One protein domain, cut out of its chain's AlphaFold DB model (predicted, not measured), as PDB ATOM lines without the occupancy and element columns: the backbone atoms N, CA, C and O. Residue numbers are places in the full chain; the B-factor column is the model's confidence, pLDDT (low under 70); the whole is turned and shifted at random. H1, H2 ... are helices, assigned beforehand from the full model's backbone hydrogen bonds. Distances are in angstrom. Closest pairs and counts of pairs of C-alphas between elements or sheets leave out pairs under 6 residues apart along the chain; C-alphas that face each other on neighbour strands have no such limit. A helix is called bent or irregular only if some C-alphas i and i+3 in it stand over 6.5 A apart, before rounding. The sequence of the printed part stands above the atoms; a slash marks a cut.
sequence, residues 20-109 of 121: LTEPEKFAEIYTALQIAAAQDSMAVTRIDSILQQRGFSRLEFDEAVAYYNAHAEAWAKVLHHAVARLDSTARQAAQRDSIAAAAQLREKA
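What this domain is: This is residues 20 to 109 of the 121 residues of an uncharacterized protein of candidate division KSB1 bacterium (UniProt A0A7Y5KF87). One long helix, H4, makes the length of this model: its first part belongs to a small helical body, and residues 90 to 109 stick out from it as a free arm. In the body, H1 packs on the first part of H4 and folds back into H2, which lies on the other side of H1 from H4, while H3 links H2 to the start of H4. The printed part has 90 residues with four named helices, H1 to H4 in order, and no named strand; the class is all helix. The whole is loose, with a radius of gyration of the C-alphas of 17.0 A, and spans 59 by 27 by 22 A.

Where its parts are: Find C-alpha 23 at (14.187, 13.442, -51.160); from there H1 runs through residue 39, 24.4 A. Next come H2, residues 43 to 53, and H3, residues 58 to 70, 18.6 A. H2 is only just irregular: C-alphas 45 and 48 are 6.9 A apart. H4, residues 72 to 108, runs 53.9 A to C-alpha 108 at (28.540, 38.702, -13.612).

How they stand to each other: H1 and H2 form a helical hairpin; they touch, closest at the C-alphas of Ala 37 and Ala 43, 4.8 A, at a steep tilt of 44 degrees, opposite ways. H1 touches H4 at residues 74 to 86 of H4 alone, closest at the C-alphas of Pro 23 and Val 78, 4.7 A, at a steep tilt of 50 degrees, the same way. H3 and H4 only just touch, only at the corner, with 3 pairs of C-alphas within 8 A; the closest are those of Tyr 68 and Trp 75, 5.2 A. H2 and H3 also only just touch, only at the corner, with 3 such pairs; the closest C-alphas are those of Asp 48 and Arg 58, 6.8 A. H2 and H4 are apart. Every O i to N i+4 pair is within hydrogen-bond range in H3 and H4; in H1 12 of 13 are, in H2 5 of 7.

The domain as a whole: The C-alphas of Ala 70 and Ala 109, the two farthest apart, are 59.2 A from each other. The printed part has no cut, and its three links are tight. Look for pLDDT under 70 at residues 41 to 45.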
ATOM      1  N   LEU A  20      18.069   6.397 -50.780       93.19
ATOM      2  CA  LEU A  20      18.515   7.761 -51.017       93.19
ATOM      3  C   LEU A  20      17.831   8.437 -52.212       93.19
ATOM      4  O   LEU A  20      18.004   9.637 -52.399       93.19
ATOM      5  N   THR A  21      16.994   7.737 -52.982       92.31
ATOM      6  CA  THR A  21      16.085   8.383 -53.946       92.31
ATOM      7  C   THR A  21      14.857   9.006 -53.271       92.31
ATOM      8  O   THR A  21      14.074   9.675 -53.941       92.31
ATOM      9  N   GLU A  22      14.671   8.808 -51.960       93.75
ATOM     10  CA  GLU A  22      13.725   9.596 -51.162       93.75
ATOM     11  C   GLU A  22      14.321  10.992 -50.878       93.75
ATOM     12  O   GLU A  22      15.403  11.081 -50.276       93.75
ATOM     13  N   PRO A  23      13.644  12.089 -51.277       93.69
ATOM     14  CA  PRO A  23      14.187  13.442 -51.160       93.69
ATOM     15  C   PRO A  23      14.583  13.832 -49.736       93.69
ATOM     16  O   PRO A  23      15.597  14.498 -49.532       93.69
ATOM     17  N   GLU A  24      13.807  13.405 -48.743       94.00
ATOM     18  CA  GLU A  24      14.016  13.722 -47.335       94.00
ATOM     19  C   GLU A  24      15.315  13.102 -46.807       94.00
ATOM     20  O   GLU A  24      16.105  13.789 -46.155       94.00
ATOM     21  N   LYS A  25      15.566  11.826 -47.131       93.38
ATOM     22  CA  LYS A  25      16.772  11.094 -46.713       93.38
ATOM     23  C   LYS A  25      18.021  11.637 -47.399       93.38
ATOM     24  O   LYS A  25      19.048  11.829 -46.751       93.38
ATOM     25  N   PHE A  26      17.938  11.946 -48.693       95.56
ATOM     26  CA  PHE A  26      19.071  12.559 -49.387       95.56
ATOM     27  C   PHE A  26      19.371  13.963 -48.854       95.56
ATOM     28  O   PHE A  26      20.533  14.308 -48.630       95.56
ATOM     29  N   ALA A  27      18.334  14.763 -48.581       95.88
ATOM     30  CA  ALA A  27      18.485  16.100 -48.017       95.88
ATOM     31  C   ALA A  27      19.181  16.090 -46.649       95.88
ATOM     32  O   ALA A  27      19.921  17.024 -46.337       95.88
ATOM     33  N   GLU A  28      19.005  15.043 -45.837       93.88
ATOM     34  CA  GLU A  28      19.732  14.874 -44.572       93.88
ATOM     35  C   GLU A  28      21.241  14.761 -44.760       93.88
ATOM     36  O   GLU A  28      22.009  15.410 -44.042       93.88
ATOM     37  N   ILE A  29      21.665  13.949 -45.726       93.88
ATOM     38  CA  ILE A  29      23.081  13.754 -46.054       93.88
ATOM     39  C   ILE A  29      23.640  15.026 -46.680       93.88
ATOM     40  O   ILE A  29      24.681  15.517 -46.247       93.88
ATOM     41  N   TYR A  30      22.923  15.594 -47.650       93.12
ATOM     42  CA  TYR A  30      23.323  16.821 -48.326       93.12
ATOM     43  C   TYR A  30      23.502  17.978 -47.336       93.12
ATOM     44  O   TYR A  30      24.527  18.652 -47.347       93.12
ATOM     45  N   THR A  31      22.565  18.159 -46.404       93.50
ATOM     46  CA  THR A  31      22.665  19.190 -45.360       93.50
ATOM     47  C   THR A  31      23.882  18.970 -44.462       93.50
ATOM     48  O   THR A  31      24.611  19.916 -44.166       93.50
ATOM     49  N   ALA A  32      24.138  17.725 -44.048       90.81
ATOM     50  CA  ALA A  32      25.304  17.400 -43.231       90.81
ATOM     51  C   ALA A  32      26.624  17.691 -43.962       90.81
ATOM     52  O   ALA A  32      27.553  18.220 -43.352       90.81
ATOM     53  N   LEU A  33      26.686  17.404 -45.267       89.38
ATOM     54  CA  LEU A  33      27.832  17.737 -46.111       89.38
ATOM     55  C   LEU A  33      28.038  19.247 -46.218       89.38
ATOM     56  O   LEU A  33      29.163  19.704 -46.044       89.38
ATOM     57  N   GLN A  34      26.974  20.025 -46.427       88.94
ATOM     58  CA  GLN A  34      27.072  21.486 -46.516       88.94
ATOM     59  C   GLN A  34      27.554  22.116 -45.203       88.94
ATOM     60  O   GLN A  34      28.401  23.008 -45.220       88.94
ATOM     61  N   ILE A  35      27.076  21.622 -44.057       87.31
ATOM     62  CA  ILE A  35      27.555  22.069 -42.739       87.31
ATOM     63  C   ILE A  35      29.033  21.710 -42.552       87.31
ATOM     64  O   ILE A  35      29.810  22.545 -42.092       87.31
ATOM     65  N   ALA A  36      29.436  20.490 -42.920       86.06
ATOM     66  CA  ALA A  36      30.830  20.065 -42.828       86.06
ATOM     67  C   ALA A  36      31.744  20.901 -43.742       86.06
ATOM     68  O   ALA A  36      32.808  21.329 -43.304       86.06
ATOM     69  N   ALA A  37      31.308  21.186 -44.973       84.19
ATOM     70  CA  ALA A  37      32.044  21.991 -45.950       84.19
ATOM     71  C   ALA A  37      32.239  23.443 -45.507       84.19
ATOM     72  O   ALA A  37      33.283  24.029 -45.780       84.19
ATOM     73  N   ALA A  38      31.273  24.014 -44.783       80.88
ATOM     74  CA  ALA A  38      31.413  25.350 -44.210       80.88
ATOM     75  C   ALA A  38      32.459  25.419 -43.080       80.88
ATOM     76  O   ALA A  38      32.996  26.491 -42.810       80.88
ATOM     77  N   GLN A  39      32.737  24.299 -42.404       79.81
ATOM     78  CA  GLN A  39      33.682  24.228 -41.283       79.81
ATOM     79  C   GLN A  39      35.094  23.830 -41.717       79.81
ATOM     80  O   GLN A  39      36.064  24.187 -41.054       79.81
ATOM     81  N   ASP A  40      35.207  23.055 -42.794       75.62
ATOM     82  CA  ASP A  40      36.452  22.437 -43.226       75.62
ATOM     83  C   ASP A  40      36.436  22.246 -44.748       75.62
ATOM     84  O   ASP A  40      35.614  21.502 -45.291       75.62
ATOM     85  N   SER A  41      37.370  22.891 -45.452       65.44
ATOM     86  CA  SER A  41      37.497  22.783 -46.912       65.44
ATOM     87  C   SER A  41      37.819  21.359 -47.389       65.44
ATOM     88  O   SER A  41      37.692  21.068 -48.575       65.44
ATOM     89  N   MET A  42      38.199  20.454 -46.478       66.81
ATOM     90  CA  MET A  42      38.411  19.028 -46.736       66.81
ATOM     91  C   MET A  42      37.134  18.175 -46.623       66.81
ATOM     92  O   MET A  42      37.232  16.955 -46.628       66.81
ATOM     93  N   ALA A  43      35.927  18.748 -46.536       62.31
ATOM     94  CA  ALA A  43      34.686  17.997 -46.284       62.31
ATOM     95  C   ALA A  43      34.407  16.798 -47.214       62.31
ATOM     96  O   ALA A  43      33.710  15.866 -46.811       62.31
ATOM     97  N   VAL A  44      35.001  16.763 -48.412       62.47
ATOM     98  CA  VAL A  44      34.971  15.593 -49.305       62.47
ATOM     99  C   VAL A  44      35.549  14.336 -48.639       62.47
ATOM    100  O   VAL A  44      35.062  13.249 -48.919       62.47
ATOM    101  N   THR A  45      36.505  14.437 -47.709       68.62
ATOM    102  CA  THR A  45      37.014  13.270 -46.961       68.62
ATOM    103  C   THR A  45      36.075  12.809 -45.847       68.62
ATOM    104  O   THR A  45      36.209  11.690 -45.358       68.62
ATOM    105  N   ARG A  46      35.096  13.630 -45.447       77.81
ATOM    106  CA  ARG A  46      34.119  13.271 -44.404       77.81
ATOM    107  C   ARG A  46      32.869  12.603 -44.945       77.81
ATOM    108  O   ARG A  46      32.092  12.086 -44.148       77.81
ATOM    109  N   ILE A  47      32.671  12.592 -46.262       85.88
ATOM    110  CA  ILE A  47      31.481  11.995 -46.867       85.88
ATOM    111  C   ILE A  47      31.312  10.532 -46.458       85.88
ATOM    112  O   ILE A  47      30.236  10.163 -46.005       85.88
ATOM    113  N   ASP A  48      32.381   9.736 -46.473       88.94
ATOM    114  CA  ASP A  48      32.298   8.319 -46.117       88.94
ATOM    115  C   ASP A  48      31.929   8.141 -44.637       88.94
ATOM    116  O   ASP A  48      31.126   7.278 -44.298       88.94
ATOM    117  N   SER A  49      32.419   9.020 -43.756       88.62
ATOM    118  CA  SER A  49      32.025   9.031 -42.343       88.62
ATOM    119  C   SER A  49      30.555   9.426 -42.157       88.62
ATOM    120  O   SER A  49      29.832   8.784 -41.397       88.62
ATOM    121  N   ILE A  50      30.084  10.449 -42.877       91.19
ATOM    122  CA  ILE A  50      28.689  10.917 -42.840       91.19
ATOM    123  C   ILE A  50      27.732   9.821 -43.322       91.19
ATOM    124  O   ILE A  50      26.669   9.641 -42.717       91.19
ATOM    125  N   LEU A  51      28.112   9.107 -44.385       92.88
ATOM    126  CA  LEU A  51      27.363   7.987 -44.949       92.88
ATOM    127  C   LEU A  51      27.339   6.798 -43.983       92.88
ATOM    128  O   LEU A  51      26.258   6.316 -43.648       92.88
ATOM    129  N   GLN A  52      28.495   6.400 -43.439       91.12
ATOM    130  CA  GLN A  52      28.595   5.316 -42.455       91.12
ATOM    131  C   GLN A  52      27.758   5.581 -41.201       91.12
ATOM    132  O   GLN A  52      27.031   4.699 -40.752       91.12
ATOM    133  N   GLN A  53      27.793   6.804 -40.661       91.56
ATOM    134  CA  GLN A  53      26.975   7.199 -39.504       91.56
ATOM    135  C   GLN A  53      25.466   7.067 -39.752       91.56
ATOM    136  O   GLN A  53      24.698   6.960 -38.799       91.56
ATOM    137  N   ARG A  54      25.040   7.101 -41.017       91.44
ATOM    138  CA  ARG A  54      23.637   6.995 -41.439       91.44
ATOM    139  C   ARG A  54      23.291   5.626 -42.021       91.44
ATOM    140  O   ARG A  54      22.154   5.424 -42.426       91.44
ATOM    141  N   GLY A  55      24.244   4.693 -42.038       92.50
ATOM    142  CA  GLY A  55      24.042   3.340 -42.549       92.50
ATOM    143  C   GLY A  55      23.946   3.252 -44.072       92.50
ATOM    144  O   GLY A  55      23.358   2.298 -44.568       92.50
ATOM    145  N   PHE A  56      24.509   4.217 -44.803       93.50
ATOM    146  CA  PHE A  56      24.528   4.210 -46.266       93.50
ATOM    147  C   PHE A  56      25.921   3.907 -46.809       93.50
ATOM    148  O   PHE A  56      26.943   4.283 -46.230       93.50
ATOM    149  N   SER A  57      25.952   3.238 -47.954       93.31
ATOM    150  CA  SER A  57      27.162   2.984 -48.723       93.31
ATOM    151  C   SER A  57      27.474   4.130 -49.685       93.31
ATOM    152  O   SER A  57      26.614   4.935 -50.053       93.31
ATOM    153  N   ARG A  58      28.729   4.177 -50.150       92.62
ATOM    154  CA  ARG A  58      29.136   5.132 -51.186       92.62
ATOM    155  C   ARG A  58      28.421   4.888 -52.516       92.62
ATOM    156  O   ARG A  58      28.030   5.845 -53.171       92.62
ATOM    157  N   LEU A  59      28.191   3.620 -52.863       93.50
ATOM    158  CA  LEU A  59      27.473   3.238 -54.078       93.50
ATOM    159  C   LEU A  59      26.037   3.780 -54.081       93.50
ATOM    160  O   LEU A  59      25.630   4.405 -55.053       93.50
ATOM    161  N   GLU A  60      25.292   3.601 -52.985       93.88
ATOM    162  CA  GLU A  60      23.929   4.141 -52.860       93.88
ATOM    163  C   GLU A  60      23.919   5.667 -52.979       93.88
ATOM    164  O   GLU A  60      23.024   6.247 -53.595       93.88
ATOM    165  N   PHE A  61      24.921   6.339 -52.411       94.69
ATOM    166  CA  PHE A  61      25.030   7.786 -52.538       94.69
ATOM    167  C   PHE A  61      25.279   8.216 -53.988       94.69
ATOM    168  O   PHE A  61      24.565   9.081 -54.494       94.69
ATOM    169  N   ASP A  62      26.242   7.597 -54.670       94.44
ATOM    170  CA  ASP A  62      26.597   7.940 -56.049       94.44
ATOM    171  C   ASP A  62      25.436   7.642 -57.024       94.44
ATOM    172  O   ASP A  62      25.149   8.441 -57.919       94.44
ATOM    173  N   GLU A  63      24.699   6.545 -56.815       94.75
ATOM    174  CA  GLU A  63      23.477   6.232 -57.566       94.75
ATOM    175  C   GLU A  63      22.370   7.273 -57.345       94.75
ATOM    176  O   GLU A  63      21.704   7.685 -58.298       94.75
ATOM    177  N   ALA A  64      22.180   7.735 -56.107       94.88
ATOM    178  CA  ALA A  64      21.200   8.772 -55.806       94.88
ATOM    179  C   ALA A  64      21.606  10.128 -56.403       94.88
ATOM    180  O   ALA A  64      20.759  10.831 -56.951       94.88
ATOM    181  N   VAL A  65      22.897  10.475 -56.387       94.75
ATOM    182  CA  VAL A  65      23.418  11.661 -57.087       94.75
ATOM    183  C   VAL A  65      23.107  11.584 -58.582       94.75
ATOM    184  O   VAL A  65      22.578  12.542 -59.149       94.75
ATOM    185  N   ALA A  66      23.383  10.446 -59.224       95.56
ATOM    186  CA  ALA A  66      23.062  10.239 -60.635       95.56
ATOM    187  C   ALA A  66      21.551  10.367 -60.900       95.56
ATOM    188  O   ALA A  66      21.150  11.013 -61.870       95.56
ATOM    189  N   TYR A  67      20.718   9.816 -60.011       94.75
ATOM    190  CA  TYR A  67      19.267   9.960 -60.075       94.75
ATOM    191  C   TYR A  67      18.838  11.432 -60.019       94.75
ATOM    192  O   TYR A  67      18.159  11.894 -60.933       94.75
ATOM    193  N   TYR A  68      19.250  12.206 -59.013       94.94
ATOM    194  CA  TYR A  68      18.811  13.602 -58.890       94.94
ATOM    195  C   TYR A  68      19.354  14.514 -59.991       94.94
ATOM    196  O   TYR A  68      18.646  15.424 -60.418       94.94
ATOM    197  N   ASN A  69      20.551  14.240 -60.516       93.88
ATOM    198  CA  ASN A  69      21.079  14.954 -61.683       93.88
ATOM    199  C   ASN A  69      20.197  14.766 -62.929       93.88
ATOM    200  O   ASN A  69      20.103  15.671 -63.755       93.88
ATOM    201  N   ALA A  70      19.538  13.612 -63.059       94.56
ATOM    202  CA  ALA A  70      18.615  13.323 -64.154       94.56
ATOM    203  C   ALA A  70      17.170  13.797 -63.892       94.56
ATOM    204  O   ALA A  70      16.371  13.847 -64.825       94.56
ATOM    205  N   HIS A  71      16.816  14.156 -62.651       95.06
ATOM    206  CA  HIS A  71      15.441  14.471 -62.242       95.06
ATOM    207  C   HIS A  71      15.370  15.815 -61.501       95.06
ATOM    208  O   HIS A  71      15.326  15.870 -60.269       95.06
ATOM    209  N   ALA A  72      15.295  16.914 -62.258       92.81
ATOM    210  CA  ALA A  72      15.291  18.276 -61.713       92.81
ATOM    211  C   ALA A  72      14.170  18.533 -60.684       92.81
ATOM    212  O   ALA A  72      14.400  19.192 -59.672       92.81
ATOM    213  N   GLU A  73      12.971  17.979 -60.893       93.69
ATOM    214  CA  GLU A  73      11.857  18.115 -59.941       93.69
ATOM    215  C   GLU A  73      12.140  17.424 -58.602       93.69
ATOM    216  O   GLU A  73      11.810  17.949 -57.538       93.69
ATOM    217  N   ALA A  74      12.777  16.252 -58.639       92.25
ATOM    218  CA  ALA A  74      13.179  15.540 -57.433       92.25
ATOM    219  C   ALA A  74      14.298  16.302 -56.706       92.25
ATOM    220  O   ALA A  74      14.260  16.437 -55.483       92.25
ATOM    221  N   TRP A  75      15.237  16.888 -57.457       95.94
ATOM    222  CA  TRP A  75      16.280  17.744 -56.894       95.94
ATOM    223  C   TRP A  75      15.714  19.001 -56.221       95.94
ATOM    224  O   TRP A  75      16.135  19.360 -55.123       95.94
ATOM    225  N   ALA A  76      14.699  19.634 -56.813       95.75
ATOM    226  CA  ALA A  76      14.027  20.778 -56.201       95.75
ATOM    227  C   ALA A  76      13.417  20.430 -54.830       95.75
ATOM    228  O   ALA A  76      13.510  21.226 -53.893       95.75
ATOM    229  N   LYS A  77      12.856  19.221 -54.675       96.25
ATOM    230  CA  LYS A  77      12.358  18.730 -53.378       96.25
ATOM    231  C   LYS A  77      13.490  18.550 -52.370       96.25
ATOM    232  O   LYS A  77      13.369  19.021 -51.241       96.25
ATOM    233  N   VAL A  78      14.610  17.948 -52.778       96.94
ATOM    234  CA  VAL A  78      15.811  17.828 -51.929       96.94
ATOM    235  C   VAL A  78      16.252  19.201 -51.421       96.94
ATOM    236  O   VAL A  78      16.460  19.373 -50.220       96.94
ATOM    237  N   LEU A  79      16.348  20.194 -52.311       96.50
ATOM    238  CA  LEU A  79      16.739  21.556 -51.944       96.50
ATOM    239  C   LEU A  79      15.747  22.197 -50.970       96.50
ATOM    240  O   LEU A  79      16.171  22.820 -50.000       96.50
ATOM    241  N   HIS A  80      14.442  22.010 -51.182       97.19
ATOM    242  CA  HIS A  80      13.417  22.507 -50.263       97.19
ATOM    243  C   HIS A  80      13.613  21.953 -48.844       97.19
ATOM    244  O   HIS A  80      13.668  22.719 -47.878       97.19
ATOM    245  N   HIS A  81      13.797  20.636 -48.715       96.44
ATOM    246  CA  HIS A  81      14.060  20.009 -47.420       96.44
ATOM    247  C   HIS A  81      15.392  20.465 -46.815       96.44
ATOM    248  O   HIS A  81      15.449  20.754 -45.620       96.44
ATOM    249  N   ALA A  82      16.453  20.571 -47.616       95.94
ATOM    250  CA  ALA A  82      17.766  20.997 -47.139       95.94
ATOM    251  C   ALA A  82      17.742  22.436 -46.597       95.94
ATOM    252  O   ALA A  82      18.249  22.693 -45.506       95.94
ATOM    253  N   VAL A  83      17.093  23.364 -47.308       95.00
ATOM    254  CA  VAL A  83      16.939  24.758 -46.865       95.00
ATOM    255  C   VAL A  83      16.135  24.836 -45.569       95.00
ATOM    256  O   VAL A  83      16.571  25.495 -44.628       95.00
ATOM    257  N   ALA A  84      15.005  24.126 -45.480       94.50
ATOM    258  CA  ALA A  84      14.192  24.103 -44.264       94.50
ATOM    259  C   ALA A  84      14.988  23.592 -43.049       94.50
ATOM    260  O   ALA A  84      14.879  24.134 -41.945       94.50
ATOM    261  N   ARG A  85      15.837  22.575 -43.249       93.38
ATOM    262  CA  ARG A  85      16.710  22.046 -42.194       93.38
ATOM    263  C   ARG A  85      17.792  23.039 -41.794       93.38
ATOM    264  O   ARG A  85      17.975  23.254 -40.599       93.38
ATOM    265  N   LEU A  86      18.464  23.669 -42.757       91.69
ATOM    266  CA  LEU A  86      19.490  24.680 -42.485       91.69
ATOM    267  C   LEU A  86      18.923  25.882 -41.719       91.69
ATOM    268  O   LEU A  86      19.539  26.308 -40.745       91.69
ATOM    269  N   ASP A  87      17.741  26.381 -42.094       92.19
ATOM    270  CA  ASP A  87      17.075  27.473 -41.372       92.19
ATOM    271  C   ASP A  87      16.737  27.057 -39.932       92.19
ATOM    272  O   ASP A  87      17.067  27.758 -38.972       92.19
ATOM    273  N   SER A  88      16.180  25.856 -39.742       90.38
ATOM    274  CA  SER A  88      15.934  25.318 -38.400       90.38
ATOM    275  C   SER A  88      17.223  25.207 -37.577       90.38
ATOM    276  O   SER A  88      17.234  25.570 -36.399       90.38
ATOM    277  N   THR A  89      18.317  24.717 -38.164       87.56
ATOM    278  CA  THR A  89      19.616  24.615 -37.484       87.56
ATOM    279  C   THR A  89      20.170  25.993 -37.121       87.56
ATOM    280  O   THR A  89      20.626  26.181 -35.993       87.56
ATOM    281  N   ALA A  90      20.077  26.974 -38.022       86.75
ATOM    282  CA  ALA A  90      20.527  28.340 -37.776       86.75
ATOM    283  C   ALA A  90      19.748  29.003 -36.628       86.75
ATOM    284  O   ALA A  90      20.350  29.582 -35.721       86.75
ATOM    285  N   ARG A  91      18.416  28.855 -36.598       88.62
ATOM    286  CA  ARG A  91      17.574  29.380 -35.508       88.62
ATOM    287  C   ARG A  91      17.897  28.733 -34.163       88.62
ATOM    288  O   ARG A  91      17.977  29.429 -33.153       88.62
ATOM    289  N   GLN A  92      18.121  27.419 -34.142       86.69
ATOM    290  CA  GLN A  92      18.520  26.710 -32.923       86.69
ATOM    291  C   GLN A  92      19.890  27.172 -32.410       86.69
ATOM    292  O   GLN A  92      20.063  27.317 -31.199       86.69
ATOM    293  N   ALA A  93      20.850  27.423 -33.306       83.62
ATOM    294  CA  ALA A  93      22.157  27.963 -32.937       83.62
ATOM    295  C   ALA A  93      22.025  29.361 -32.307       83.62
ATOM    296  O   ALA A  93      22.453  29.559 -31.172       83.62
ATOM    297  N   ALA A  94      21.308  30.276 -32.967       83.94
ATOM    298  CA  ALA A  94      21.065  31.624 -32.448       83.94
ATOM    299  C   ALA A  94      20.379  31.616 -31.065       83.94
ATOM    300  O   ALA A  94      20.715  32.404 -30.178       83.94
ATOM    301  N   GLN A  95      19.440  30.690 -30.844       86.25
ATOM    302  CA  GLN A  95      18.781  30.540 -29.549       86.25
ATOM    303  C   GLN A  95      19.749  30.065 -28.456       86.25
ATOM    304  O   GLN A  95      19.725  30.609 -27.350       86.25
ATOM    305  N   ARG A  96      20.624  29.093 -28.745       82.25
ATOM    306  CA  ARG A  96      21.649  28.629 -27.790       82.25
ATOM    307  C   ARG A  96      22.590  29.759 -27.383       82.25
ATOM    308  O   ARG A  96      22.835  29.928 -26.188       82.25
ATOM    309  N   ASP A  97      23.027  30.566 -28.343       84.31
ATOM    310  CA  ASP A  97      23.924  31.694 -28.088       84.31
ATOM    311  C   ASP A  97      23.258  32.751 -27.194       84.31
ATOM    312  O   ASP A  97      23.871  33.248 -26.247       84.31
ATOM    313  N   SER A  98      21.968  33.031 -27.411       80.25
ATOM    314  CA  SER A  98      21.208  33.961 -26.564       80.25
ATOM    315  C   SER A  98      21.087  33.491 -25.105       80.25
ATOM    316  O   SER A  98      21.229  34.291 -24.176       80.25
ATOM    317  N   ILE A  99      20.889  32.184 -24.881       83.81
ATOM    318  CA  ILE A  99      20.805  31.590 -23.539       83.81
ATOM    319  C   ILE A  99      22.171  31.650 -22.848       83.81
ATOM    320  O   ILE A  99      22.251  32.024 -21.675       83.81
ATOM    321  N   ALA A 100      23.247  31.326 -23.570       79.75
ATOM    322  CA  ALA A 100      24.609  31.400 -23.051       79.75
ATOM    323  C   ALA A 100      24.987  32.838 -22.651       79.75
ATOM    324  O   ALA A 100      25.501  33.059 -21.552       79.75
ATOM    325  N   ALA A 101      24.657  33.828 -23.486       79.44
ATOM    326  CA  ALA A 101      24.877  35.241 -23.181       79.44
ATOM    327  C   ALA A 101      24.098  35.691 -21.929       79.44
ATOM    328  O   ALA A 101      24.654  36.355 -21.048       79.44
ATOM    329  N   ALA A 102      22.833  35.281 -21.792       79.62
ATOM    330  CA  ALA A 102      22.019  35.588 -20.616       79.62
ATOM    331  C   ALA A 102      22.563  34.939 -19.327       79.62
ATOM    332  O   ALA A 102      22.529  35.560 -18.260       79.62
ATOM    333  N   ALA A 103      23.091  33.714 -19.407       80.94
ATOM    334  CA  ALA A 103      23.719  33.034 -18.275       80.94
ATOM    335  C   ALA A 103      24.983  33.770 -17.792       80.94
ATOM    336  O   ALA A 103      25.132  33.999 -16.592       80.94
ATOM    337  N   GLN A 104      25.834  34.231 -18.715       77.94
ATOM    338  CA  GLN A 104      27.037  35.004 -18.380       77.94
ATOM    339  C   GLN A 104      26.709  36.354 -17.727       77.94
ATOM    340  O   GLN A 104      27.387  36.771 -16.787       77.94
ATOM    341  N   LEU A 105      25.653  37.039 -18.181       78.75
ATOM    342  CA  LEU A 105      25.188  38.278 -17.548       78.75
ATOM    343  C   LEU A 105      24.695  38.035 -16.116       78.75
ATOM    344  O   LEU A 105      25.002  38.822 -15.223       78.75
ATOM    345  N   ARG A 106      23.985  36.927 -15.868       75.62
ATOM    346  CA  ARG A 106      23.541  36.537 -14.517       75.62
ATOM    347  C   ARG A 106      24.703  36.184 -13.592       75.62
ATOM    348  O   ARG A 106      24.653  36.516 -12.413       75.62
ATOM    349  N   GLU A 107      25.739  35.531 -14.108       72.56
ATOM    350  CA  GLU A 107      26.936  35.197 -13.333       72.56
ATOM    351  C   GLU A 107      27.732  36.452 -12.948       72.56
ATOM    352  O   GLU A 107      28.091  36.614 -11.785       72.56
ATOM    353  N   LYS A 108      27.909  37.396 -13.883       71.50
ATOM    354  CA  LYS A 108      28.540  38.702 -13.612       71.50
ATOM    355  C   LYS A 108      27.716  39.590 -12.675       71.50
ATOM    356  O   LYS A 108      28.283  40.418 -11.971       71.50
ATOM    357  N   ALA A 109      26.395  39.422 -12.661       70.94
ATOM    358  CA  ALA A 109      25.486  40.172 -11.800       70.94
ATOM    359  C   ALA A 109      25.315  39.569 -10.393       70.94
ATOM    360  O   ALA A 109      24.598  40.160  -9.582       70.94
TER     361      ALA A 109